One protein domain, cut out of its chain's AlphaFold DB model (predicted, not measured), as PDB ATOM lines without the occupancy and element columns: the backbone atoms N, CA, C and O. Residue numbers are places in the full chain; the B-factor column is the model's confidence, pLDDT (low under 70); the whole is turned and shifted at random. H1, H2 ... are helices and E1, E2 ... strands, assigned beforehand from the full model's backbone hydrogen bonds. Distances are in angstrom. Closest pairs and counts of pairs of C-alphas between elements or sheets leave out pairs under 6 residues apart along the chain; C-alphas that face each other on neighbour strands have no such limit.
ATOM      1  N   LYS A   6      26.492  25.460 -16.500       94.75
ATOM      2  CA  LYS A   6      25.706  25.133 -17.703       94.75
ATOM      3  C   LYS A   6      25.992  23.727 -18.242       94.75
ATOM      4  O   LYS A   6      25.066  23.022 -18.617       94.75
ATOM      5  N   GLN A   7      27.251  23.284 -18.198       94.25
ATOM      6  CA  GLN A   7      27.639  21.958 -18.681       94.25
ATOM      7  C   GLN A   7      27.073  20.862 -17.780       94.25
ATOM      8  O   GLN A   7      26.598  19.848 -18.274       94.25
ATOM      9  N   VAL A   8      27.064  21.080 -16.461       92.69
ATOM     10  CA  VAL A   8      26.430  20.150 -15.514       92.69
ATOM     11  C   VAL A   8      24.941  20.006 -15.816       92.69
ATOM     12  O   VAL A   8      24.424  18.895 -15.853       92.69
ATOM     13  N   ILE A   9      24.258  21.122 -16.070       90.75
ATOM     14  CA  ILE A   9      22.831  21.153 -16.409       90.75
ATOM     15  C   ILE A   9      22.567  20.424 -17.738       90.75
ATOM     16  O   ILE A   9      21.660  19.589 -17.824       90.75
ATOM     17  N   ASP A  10      23.399  20.675 -18.749       89.38
ATOM     18  CA  ASP A  10      23.331  20.044 -20.072       89.38
ATOM     19  C   ASP A  10      23.648  18.544 -20.056       89.38
ATOM     20  O   ASP A  10      23.282  17.832 -20.991       89.38
ATOM     21  N   GLU A  11      24.258  18.028 -18.992       89.44
ATOM     22  CA  GLU A  11      24.561  16.604 -18.814       89.44
ATOM     23  C   GLU A  11      23.510  15.848 -17.988       89.44
ATOM     24  O   GLU A  11      23.508  14.620 -18.009       89.44
ATOM     25  N   LEU A  12      22.582  16.534 -17.304       85.94
ATOM     26  CA  LEU A  12      21.569  15.853 -16.487       85.94
ATOM     27  C   LEU A  12      20.703  14.897 -17.325       85.94
ATOM     28  O   LEU A  12      20.166  15.285 -18.363       85.94
ATOM     29  N   GLU A  13      20.534  13.651 -16.893       80.94
ATOM     30  CA  GLU A  13      19.647  12.710 -17.588       80.94
ATOM     31  C   GLU A  13      18.196  13.230 -17.617       80.94
ATOM     32  O   GLU A  13      17.811  13.984 -16.728       80.94
ATOM     33  N   PRO A  14      17.367  12.864 -18.610       74.56
ATOM     34  CA  PRO A  14      15.964  13.272 -18.647       74.56
ATOM     35  C   PRO A  14      15.182  12.829 -17.402       74.56
ATOM     36  O   PRO A  14      15.322  11.702 -16.928       74.56
ATOM     37  N   PHE A  15      14.283  13.686 -16.913       78.88
ATOM     38  CA  PHE A  15      13.461  13.418 -15.729       78.88
ATOM     39  C   PHE A  15      11.983  13.723 -15.956       78.88
ATOM     40  O   PHE A  15      11.582  14.689 -16.607       78.88
ATOM     41  N   ASN A  16      11.138  12.903 -15.330       80.44
ATOM     42  CA  ASN A  16       9.681  13.022 -15.378       80.44
ATOM     43  C   ASN A  16       9.092  13.963 -14.304       80.44
ATOM     44  O   ASN A  16       7.871  14.026 -14.156       80.44
ATOM     45  N   HIS A  17       9.930  14.696 -13.578       85.12
ATOM     46  CA  HIS A  17       9.563  15.657 -12.539       85.12
ATOM     47  C   HIS A  17      10.403  16.927 -12.703       85.12
ATOM     48  O   HIS A  17      11.321  16.954 -13.511       85.12
ATOM     49  N   GLY A  18      10.073  18.014 -12.007       88.06
ATOM     50  CA  GLY A  18      10.924  19.205 -12.046       88.06
ATOM     51  C   GLY A  18      12.087  19.088 -11.063       88.06
ATOM     52  O   GLY A  18      11.877  18.611  -9.948       88.06
ATOM     53  N   ILE A  19      13.258  19.596 -11.439       91.94
ATOM     54  CA  ILE A  19      14.465  19.637 -10.608       91.94
ATOM     55  C   ILE A  19      14.766  21.069 -10.177       91.94
ATOM     56  O   ILE A  19      14.701  22.006 -10.972       91.94
ATOM     57  N   THR A  20      15.092  21.236  -8.901       95.19
ATOM     58  CA  THR A  20      15.665  22.461  -8.350       95.19
ATOM     59  C   THR A  20      17.178  22.326  -8.339       95.19
ATOM     60  O   THR A  20      17.721  21.345  -7.838       95.19
ATOM     61  N   ILE A  21      17.853  23.321  -8.902       95.88
ATOM     62  CA  ILE A  21      19.308  23.429  -8.916       95.88
ATOM     63  C   ILE A  21      19.666  24.600  -8.007       95.88
ATOM     64  O   ILE A  21      19.363  25.751  -8.324       95.88
ATOM     65  N   ALA A  22      20.275  24.311  -6.866       97.44
ATOM     66  CA  ALA A  22      20.757  25.306  -5.922       97.44
ATOM     67  C   ALA A  22      22.236  25.597  -6.188       97.44
ATOM     68  O   ALA A  22      23.057  24.679  -6.196       97.44
ATOM     69  N   ILE A  23      22.581  26.866  -6.383       97.69
ATOM     70  CA  ILE A  23      23.966  27.312  -6.524       97.69
ATOM     71  C   ILE A  23      24.478  27.765  -5.164       97.69
ATOM     72  O   ILE A  23      23.880  28.618  -4.509       97.69
ATOM     73  N   HIS A  24      25.593  27.187  -4.746       97.31
ATOM     74  CA  HIS A  24      26.206  27.364  -3.444       97.31
ATOM     75  C   HIS A  24      27.567  28.054  -3.571       97.31
ATOM     76  O   HIS A  24      28.359  27.707  -4.441       97.31
ATOM     77  N   GLN A  25      27.864  29.000  -2.679       95.19
ATOM     78  CA  GLN A  25      29.221  29.566  -2.546       95.19
ATOM     79  C   GLN A  25      30.092  28.780  -1.552       95.19
ATOM     80  O   GLN A  25      31.302  28.960  -1.489       95.19
ATOM     81  N   ASN A  26      29.454  27.939  -0.737       94.38
ATOM     82  CA  ASN A  26      30.059  26.876   0.058       94.38
ATOM     83  C   ASN A  26      28.971  25.860   0.434       94.38
ATOM     84  O   ASN A  26      27.778  26.115   0.249       94.38
ATOM     85  N   LYS A  27      29.365  24.740   1.047       91.94
ATOM     86  CA  LYS A  27      28.456  23.667   1.486       91.94
ATOM     87  C   LYS A  27      27.154  24.135   2.170       91.94
ATOM     88  O   LYS A  27      26.132  23.477   1.999       91.94
ATOM     89  N   ASN A  28      27.171  25.231   2.932       93.38
ATOM     90  CA  ASN A  28      26.028  25.670   3.743       93.38
ATOM     91  C   ASN A  28      25.304  26.907   3.189       93.38
ATOM     92  O   ASN A  28      24.196  27.204   3.625       93.38
ATOM     93  N   GLU A  29      25.903  27.631   2.246       95.56
ATOM     94  CA  GLU A  29      25.388  28.914   1.765       95.56
ATOM     95  C   GLU A  29      24.951  28.814   0.300       95.56
ATOM     96  O   GLU A  29      25.766  28.902  -0.620       95.56
ATOM     97  N   CYS A  30      23.642  28.640   0.097       96.81
ATOM     98  CA  CYS A  30      22.995  28.756  -1.209       96.81
ATOM     99  C   CYS A  30      22.828  30.237  -1.559       96.81
ATOM    100  O   CYS A  30      22.179  30.960  -0.808       96.81
ATOM    101  N   ILE A  31      23.369  30.676  -2.691       97.12
ATOM    102  CA  ILE A  31      23.298  32.071  -3.154       97.12
ATOM    103  C   ILE A  31      22.202  32.293  -4.192       97.12
ATOM    104  O   ILE A  31      21.714  33.411  -4.325       97.12
ATOM    105  N   ALA A  32      21.805  31.258  -4.929       97.75
ATOM    106  CA  ALA A  32      20.798  31.377  -5.974       97.75
ATOM    107  C   ALA A  32      20.189  30.026  -6.331       97.75
ATOM    108  O   ALA A  32      20.760  28.975  -6.046       97.75
ATOM    109  N   THR A  33      19.040  30.052  -6.996       97.69
ATOM    110  CA  THR A  33      18.368  28.835  -7.451       97.69
ATOM    111  C   THR A  33      17.910  28.944  -8.903       97.69
ATOM    112  O   THR A  33      17.556  30.016  -9.398       97.69
ATOM    113  N   PHE A  34      17.895  27.797  -9.577       96.38
ATOM    114  CA  PHE A  34      17.224  27.578 -10.849       96.38
ATOM    115  C   PHE A  34      16.195  26.458 -10.696       96.38
ATOM    116  O   PHE A  34      16.379  25.509  -9.930       96.38
ATOM    117  N   ARG A  35      15.129  26.520 -11.489       93.19
ATOM    118  CA  ARG A  35      14.161  25.440 -11.652       93.19
ATOM    119  C   ARG A  35      14.205  24.933 -13.081       93.19
ATOM    120  O   ARG A  35      13.938  25.687 -14.017       93.19
ATOM    121  N   MET A  36      14.465  23.645 -13.249       89.88
ATOM    122  CA  MET A  36      14.161  22.943 -14.486       89.88
ATOM    123  C   MET A  36      12.781  22.290 -14.333       89.88
ATOM    124  O   MET A  36      12.611  21.421 -13.477       89.88
ATOM    125  N   PRO A  37      11.750  22.711 -15.085       85.94
ATOM    126  CA  PRO A  37      10.475  22.006 -15.081       85.94
ATOM    127  C   PRO A  37      10.641  20.615 -15.709       85.94
ATOM    128  O   PRO A  37      11.643  20.339 -16.364       85.94
ATOM    129  N   ARG A  38       9.640  19.744 -15.540       81.56
ATOM    130  CA  ARG A  38       9.602  18.429 -16.200       81.56
ATOM    131  C   ARG A  38       9.817  18.600 -17.703       81.56
ATOM    132  O   ARG A  38       9.038  19.311 -18.342       81.56
ATOM    133  N   GLN A  39      10.824  17.938 -18.263       68.69
ATOM    134  CA  GLN A  39      11.141  18.049 -19.683       68.69
ATOM    135  C   GLN A  39      11.380  16.677 -20.301       68.69
ATOM    136  O   GLN A  39      12.175  15.886 -19.810       68.69
ATOM    137  N   PHE A  40      10.637  16.409 -21.376       63.62
ATOM    138  CA  PHE A  40      10.800  15.222 -22.211       63.62
ATOM    139  C   PHE A  40      11.802  15.458 -23.358       63.62
ATOM    140  O   PHE A  40      12.506  14.525 -23.712       63.62
ATOM    141  N   ASP A  41      11.921  16.703 -23.853       60.19
ATOM    142  CA  ASP A  41      12.799  17.074 -24.988       60.19
ATOM    143  C   ASP A  41      13.617  18.372 -24.765       60.19
ATOM    144  O   ASP A  41      14.637  18.605 -25.407       60.19
ATOM    145  N   THR A  42      13.139  19.247 -23.871       66.19
ATOM    146  CA  THR A  42      13.774  20.484 -23.366       66.19
ATOM    147  C   THR A  42      15.025  20.279 -22.499       66.19
ATOM    148  O   THR A  42      14.972  19.353 -21.703       66.19
ATOM    149  N   LYS A  43      16.022  21.178 -22.444       73.50
ATOM    150  CA  LYS A  43      16.797  21.451 -21.199       73.50
ATOM    151  C   LYS A  43      16.744  22.933 -20.821       73.50
ATOM    152  O   LYS A  43      17.753  23.606 -20.655       73.50
ATOM    153  N   LYS A  44      15.536  23.494 -20.754       84.62
ATOM    154  CA  LYS A  44      15.323  24.885 -20.336       84.62
ATOM    155  C   LYS A  44      15.270  24.984 -18.822       84.62
ATOM    156  O   LYS A  44      14.355  24.447 -18.201       84.62
ATOM    157  N   ILE A  45      16.188  25.746 -18.258       90.06
ATOM    158  CA  ILE A  45      16.135  26.205 -16.871       90.06
ATOM    159  C   ILE A  45      15.438  27.560 -16.776       90.06
ATOM    160  O   ILE A  45      15.424  28.342 -17.726       90.06
ATOM    161  N   LYS A  46      14.872  27.840 -15.607       93.50
ATOM    162  CA  LYS A  46      14.357  29.151 -15.230       93.50
ATOM    163  C   LYS A  46      15.061  29.597 -13.960       93.50
ATOM    164  O   LYS A  46      15.028  28.865 -12.974       93.50
ATOM    165  N   PHE A  47      15.657  30.780 -13.966       96.12
ATOM    166  CA  PHE A  47      16.159  31.380 -12.739       96.12
ATOM    167  C   PHE A  47      14.998  31.674 -11.788       96.12
ATOM    168  O   PHE A  47      13.979  32.245 -12.189       96.12
ATOM    169  N   THR A  48      15.115  31.221 -10.543       96.19
ATOM    170  CA  THR A  48      14.074  31.419  -9.527       96.19
ATOM    171  C   THR A  48      14.381  32.577  -8.596       96.19
ATOM    172  O   THR A  48      13.445  33.147  -8.044       96.19
ATOM    173  N   GLY A  49      15.650  32.965  -8.465       96.50
ATOM    174  CA  GLY A  49      16.044  34.132  -7.691       96.50
ATOM    175  C   GLY A  49      17.364  33.949  -6.956       96.50
ATOM    176  O   GLY A  49      17.883  32.836  -6.809       96.50
ATOM    177  N   TRP A  50      17.873  35.078  -6.474       97.69
ATOM    178  CA  TRP A  50      18.949  35.138  -5.496       97.69
ATOM    179  C   TRP A  50      18.402  34.824  -4.105       97.69
ATOM    180  O   TRP A  50      17.252  35.132  -3.797       97.69
ATOM    181  N   ASN A  51      19.229  34.216  -3.264       96.44
ATOM    182  CA  ASN A  51      18.912  34.036  -1.858       96.44
ATOM    183  C   ASN A  51      19.264  35.318  -1.094       96.44
ATOM    184  O   ASN A  51      20.439  35.604  -0.874       96.44
ATOM    185  N   GLU A  52      18.250  36.081  -0.693       94.88
ATOM    186  CA  GLU A  52      18.426  37.365  -0.000       94.88
ATOM    187  C   GLU A  52      18.993  37.208   1.421       94.88
ATOM    188  O   GLU A  52      19.628  38.130   1.934       94.88
ATOM    189  N   ASP A  53      18.854  36.024   2.028       95.75
ATOM    190  CA  ASP A  53      19.379  35.728   3.367       95.75
ATOM    191  C   ASP A  53      20.894  35.461   3.369       95.75
ATOM    192  O   ASP A  53      21.538  35.436   4.421       95.75
ATOM    193  N   VAL A  54      21.487  35.248   2.192       94.31
ATOM    194  CA  VAL A  54      22.900  34.907   2.040       94.31
ATOM    195  C   VAL A  54      23.604  36.000   1.256       94.31
ATOM    196  O   VAL A  54      23.369  36.217   0.069       94.31
ATOM    197  N   ARG A  55      24.570  36.656   1.903       94.25
ATOM    198  CA  ARG A  55      25.454  37.589   1.203       94.25
ATOM    199  C   ARG A  55      26.306  36.821   0.195       94.25
ATOM    200  O   ARG A  55      27.204  36.080   0.596       94.25
ATOM    201  N   ASN A  56      26.063  37.059  -1.089       93.56
ATOM    202  CA  ASN A  56      26.884  36.543  -2.177       93.56
ATOM    203  C   ASN A  56      28.291  37.171  -2.125       93.56
ATOM    204  O   ASN A  56      28.442  38.393  -2.175       93.56
ATOM    205  N   ARG A  57      29.311  36.324  -1.968       93.12
ATOM    206  CA  ARG A  57      30.739  36.682  -1.905       93.12
ATOM    207  C   ARG A  57      31.515  36.207  -3.133       93.12
ATOM    208  O   ARG A  57      32.736  36.308  -3.143       93.12
ATOM    209  N   THR A  58      30.822  35.663  -4.126       92.44
ATOM    210  CA  THR A  58      31.398  35.291  -5.421       92.44
ATOM    211  C   THR A  58      31.413  36.503  -6.353       92.44
ATOM    212  O   THR A  58      30.694  37.477  -6.113       92.44
ATOM    213  N   SER A  59      32.158  36.423  -7.455       91.94
ATOM    214  CA  SER A  59      32.046  37.398  -8.549       91.94
ATOM    215  C   SER A  59      30.779  37.249  -9.409       91.94
ATOM    216  O   SER A  59      30.578  38.027 -10.340       91.94
ATOM    217  N   CYS A  60      29.906  36.271  -9.125       93.75
ATOM    218  CA  CYS A  60      28.678  36.077  -9.893       93.75
ATOM    219  C   CYS A  60      27.636  37.126  -9.500       93.75
ATOM    220  O   CYS A  60      27.141  37.105  -8.372       93.75
ATOM    221  N   HIS A  61      27.248  38.003 -10.423       92.44
ATOM    222  CA  HIS A  61      26.261  39.061 -10.164       92.44
ATOM    223  C   HIS A  61      25.051  39.003 -11.105       92.44
ATOM    224  O   HIS A  61      24.104  39.776 -10.959       92.44
ATOM    225  N   SER A  62      25.049  38.055 -12.040       95.75
ATOM    226  CA  SER A  62      23.959  37.786 -12.970       95.75
ATOM    227  C   SER A  62      23.689  36.286 -13.119       95.75
ATOM    228  O   SER A  62      24.490  35.442 -12.716       95.75
ATOM    229  N   GLU A  63      22.556  35.950 -13.737       95.56
ATOM    230  CA  GLU A  63      22.223  34.565 -14.093       95.56
ATOM    231  C   GLU A  63      23.283  33.949 -15.011       95.56
ATOM    232  O   GLU A  63      23.666  32.797 -14.830       95.56
ATOM    233  N   ASN A  64      23.785  34.726 -15.976       95.94
ATOM    234  CA  ASN A  64      24.797  34.259 -16.914       95.94
ATOM    235  C   ASN A  64      26.125  33.965 -16.205       95.94
ATOM    236  O   ASN A  64      26.752  32.954 -16.502       95.94
ATOM    237  N   ASP A  65      26.516  34.784 -15.225       95.75
ATOM    238  CA  ASP A  65      27.732  34.524 -14.445       95.75
ATOM    239  C   ASP A  65      27.625  33.203 -13.681       95.75
ATOM    240  O   ASP A  65      28.566  32.415 -13.688       95.75
ATOM    241  N   LEU A  66      26.459  32.914 -13.084       96.12
ATOM    242  CA  LEU A  66      26.221  31.634 -12.409       96.12
ATOM    243  C   LEU A  66      26.329  30.453 -13.375       96.12
ATOM    244  O   LEU A  66      26.829  29.405 -12.986       96.12
ATOM    245  N   LEU A  67      25.870  30.598 -14.620       95.62
ATOM    246  CA  LEU A  67      25.931  29.535 -15.628       95.62
ATOM    247  C   LEU A  67      27.349  29.298 -16.162       95.62
ATOM    248  O   LEU A  67      27.709  28.153 -16.452       95.62
ATOM    249  N   GLU A  68      28.150  30.357 -16.265       95.62
ATOM    250  CA  GLU A  68      29.559  30.302 -16.665       95.62
ATOM    251  C   GLU A  68      30.507  29.973 -15.497       95.62
ATOM    252  O   GLU A  68      31.681  29.670 -15.730       95.62
ATOM    253  N   ALA A  69      30.019  29.998 -14.254       95.25
ATOM    254  CA  ALA A  69      30.806  29.704 -13.066       95.25
ATOM    255  C   ALA A  69      31.373  28.281 -13.095       95.25
ATOM    256  O   ALA A  69      30.683  27.314 -13.432       95.25
ATOM    257  N   TYR A  70      32.635  28.149 -12.688       95.50
ATOM    258  CA  TYR A  70      33.289  26.854 -12.545       95.50
ATOM    259  C   TYR A  70      32.820  26.131 -11.288       95.50
ATOM    260  O   TYR A  70      32.709  26.712 -10.208       95.50
ATOM    261  N   VAL A  71      32.577  24.836 -11.441       95.38
ATOM    262  CA  VAL A  71      32.053  23.961 -10.401       95.38
ATOM    263  C   VAL A  71      33.194  23.416  -9.556       95.38
ATOM    264  O   VAL A  71      34.105  22.768 -10.064       95.38
ATOM    265  N   TYR A  72      33.098  23.627  -8.248       94.94
ATOM    266  CA  TYR A  72      33.951  22.991  -7.255       94.94
ATOM    267  C   TYR A  72      33.430  21.599  -6.885       94.94
ATOM    268  O   TYR A  72      34.183  20.624  -6.865       94.94
ATOM    269  N   LYS A  73      32.128  21.490  -6.591       94.56
ATOM    270  CA  LYS A  73      31.511  20.239  -6.137       94.56
ATOM    271  C   LYS A  73      30.027  20.176  -6.476       94.56
ATOM    272  O   LYS A  73      29.339  21.187  -6.478       94.56
ATOM    273  N   ILE A  74      29.525  18.962  -6.697       95.25
ATOM    274  CA  ILE A  74      28.101  18.672  -6.894       95.25
ATOM    275  C   ILE A  74      27.668  17.657  -5.836       95.25
ATOM    276  O   ILE A  74      28.415  16.725  -5.524       95.25
ATOM    277  N   TRP A  75      26.471  17.820  -5.279       95.69
ATOM    278  CA  TRP A  75      25.821  16.784  -4.478       95.69
ATOM    279  C   TRP A  75      24.307  16.836  -4.642       95.69
ATOM    280  O   TRP A  75      23.720  17.899  -4.837       95.69
ATOM    281  N   ASN A  76      23.670  15.677  -4.509       93.69
ATOM    282  CA  ASN A  76      22.218  15.565  -4.538       93.69
ATOM    283  C   ASN A  76      21.689  15.556  -3.105       93.69
ATOM    284  O   ASN A  76      22.209  14.832  -2.253       93.69
ATOM    285  N   VAL A  77      20.666  16.364  -2.843       92.69
ATOM    286  CA  VAL A  77      19.925  16.352  -1.570       92.69
ATOM    287  C   VAL A  77      18.761  15.366  -1.663       92.69
ATOM    288  O   VAL A  77      18.505  14.606  -0.732       92.69
ATOM    289  N   SER A  78      18.097  15.347  -2.813       91.81
ATOM    290  CA  SER A  78      17.014  14.435  -3.179       91.81
ATOM    291  C   SER A  78      17.026  14.227  -4.698       91.81
ATOM    292  O   SER A  78      17.846  14.810  -5.407       91.81
ATOM    293  N   ASN A  79      16.111  13.406  -5.215       86.94
ATOM    294  CA  ASN A  79      15.988  13.174  -6.659       86.94
ATOM    295  C   ASN A  79      15.653  14.453  -7.446       86.94
ATOM    296  O   ASN A  79      16.024  14.576  -8.606       86.94
ATOM    297  N   ASP A  80      14.973  15.403  -6.806       91.56
ATOM    298  CA  ASP A  80      14.504  16.658  -7.385       91.56
ATOM    299  C   ASP A  80      15.293  17.887  -6.904       91.56
ATOM    300  O   ASP A  80      14.894  19.018  -7.200       91.56
ATOM    301  N   TRP A  81      16.405  17.687  -6.185       94.31
ATOM    302  CA  TRP A  81      17.225  18.767  -5.637       94.31
ATOM    303  C   TRP A  81      18.722  18.487  -5.764       94.31
ATOM    304  O   TRP A  81      19.286  17.627  -5.077       94.31
ATOM    305  N   ILE A  82      19.376  19.289  -6.598       95.00
ATOM    306  CA  ILE A  82      20.809  19.217  -6.877       95.00
ATOM    307  C   ILE A  82      21.464  20.498  -6.378       95.00
ATOM    308  O   ILE A  82      21.021  21.599  -6.695       95.00
ATOM    309  N   CYS A  83      22.541  20.357  -5.621       96.94
ATOM    310  CA  CYS A  83      23.371  21.466  -5.185       96.94
ATOM    311  C   CYS A  83      24.672  21.485  -5.985       96.94
ATOM    312  O   CYS A  83      25.330  20.454  -6.149       96.94
ATOM    313  N   ILE A  84      25.053  22.671  -6.450       96.94
ATOM    314  CA  ILE A  84      26.296  22.923  -7.170       96.94
ATOM    315  C   ILE A  84      27.053  24.014  -6.422       96.94
ATOM    316  O   ILE A  84      26.599  25.151  -6.354       96.94
ATOM    317  N   GLU A  85      28.202  23.672  -5.857       96.62
ATOM    318  CA  GLU A  85      29.119  24.635  -5.259       96.62
ATOM    319  C   GLU A  85      30.068  25.167  -6.324       96.62
ATOM    320  O   GLU A  85      30.719  24.388  -7.027       96.62
ATOM    321  N   VAL A  86      30.122  26.491  -6.452       95.75
ATOM    322  CA  VAL A  86      30.980  27.187  -7.414       95.75
ATOM    323  C   VAL A  86      32.285  27.617  -6.758       95.75
ATOM    324  O   VAL A  86      32.339  27.862  -5.552       95.75
ATOM    325  N   LEU A  87      33.350  27.696  -7.552       89.06
ATOM    326  CA  LEU A  87      34.633  28.192  -7.068       89.06
ATOM    327  C   LEU A  87      34.511  29.669  -6.647       89.06
ATOM    328  O   LEU A  87      33.910  30.460  -7.374       89.06
TER     329      LEU A  87
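What this domain is: This is residues 6 to 87 of the 89 residues of an uncharacterized protein of Streptococcus uberis (UniProt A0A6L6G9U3). A strongly twisted sheet of five strands has two short helices, H1 and H2, over one face, set at a steep angle to each other and coming close where Lys 6 of H1 nears Leu 67 of H2, and no named helix on the other face. Two links reach out at opposite ends of the longest axis: residues 37 to 45 between E2 and E3, and residues 51 to 62, which swing from E3 round to H2. The printed part has 82 residues, with two named helices and five named strands in the order H1 E1 E2 E3 H2 E4 E5. The sheet's order is E3 E2 E1 E5 E4, mixed, and the class is mixed, helices and strands. The whole is compact, with a radius of gyration of the C-alphas of 12.1 A, and spans 36 by 23 by 22 A, only just elongated.

How they stand to each other: H1, residues 6 to 11, is on the sheet and over none of its strands; its height over the sheet is 6.5 A, from a local plane fitted to just 6 C-alphas. E1, residues 19 to 26, and E2, residues 29 to 36, form a hairpin, antiparallel at 159 degrees, with N 21 and O 34 at 2.8 A. E2 bends by 57 degrees at residue 32. E3, residues 46 to 50, is an edge strand and forms a hairpin with E2, antiparallel at 162 degrees, with N 46 and O 35 at 2.8 A. E1, E2 and E3 are a meander, each strand the antiparallel neighbour of the one before. H2, residues 63 to 68, is on the same face as H1, at a height over the sheet of 8.3 A; it is over none of the strands, but only just, with 2 of its C-alphas falling on E2 and 2 on E1. H1 and H2 are close but not clearly touching, their closest C-alphas, those of Lys 6 and Leu 67, being 4.9 A apart; they run the same way at a steep tilt of 67 degrees, only just short of about perpendicular. E4, residues 71 to 78, is the other edge strand and forms a hairpin with E5, residues 81 to 86, antiparallel at 164 degrees, with N 83 and O 75 at 2.8 A. E5 is the parallel neighbour of E1 at 31 degrees, with N 84 and O 22 at 2.8 A. E3 is apart from E4 and from E5. In H1 and H2 every O i to N i+4 pair is within hydrogen-bond range.

Where its parts are: H1 begins at C-alpha 6 (25.706, 25.133, -17.703) and measures 8.7 A; H2 measures 8.9 A. E1 is 20.2 A long, E2 20.6 A, E3 12.3 A, E4 19.2 A and E5 16.2 A. E5 ends at C-alpha 86 (30.980, 27.187, -7.414).

The domain as a whole: The C-alphas of Phe 40 and Arg 57, the two farthest apart, are 35.6 A apart. The printed part has no cut. The link from E3 to H2 is long, with 12 residues. The mean pLDDT of the printed part is 91.3; residues 39 to 42 are under 70.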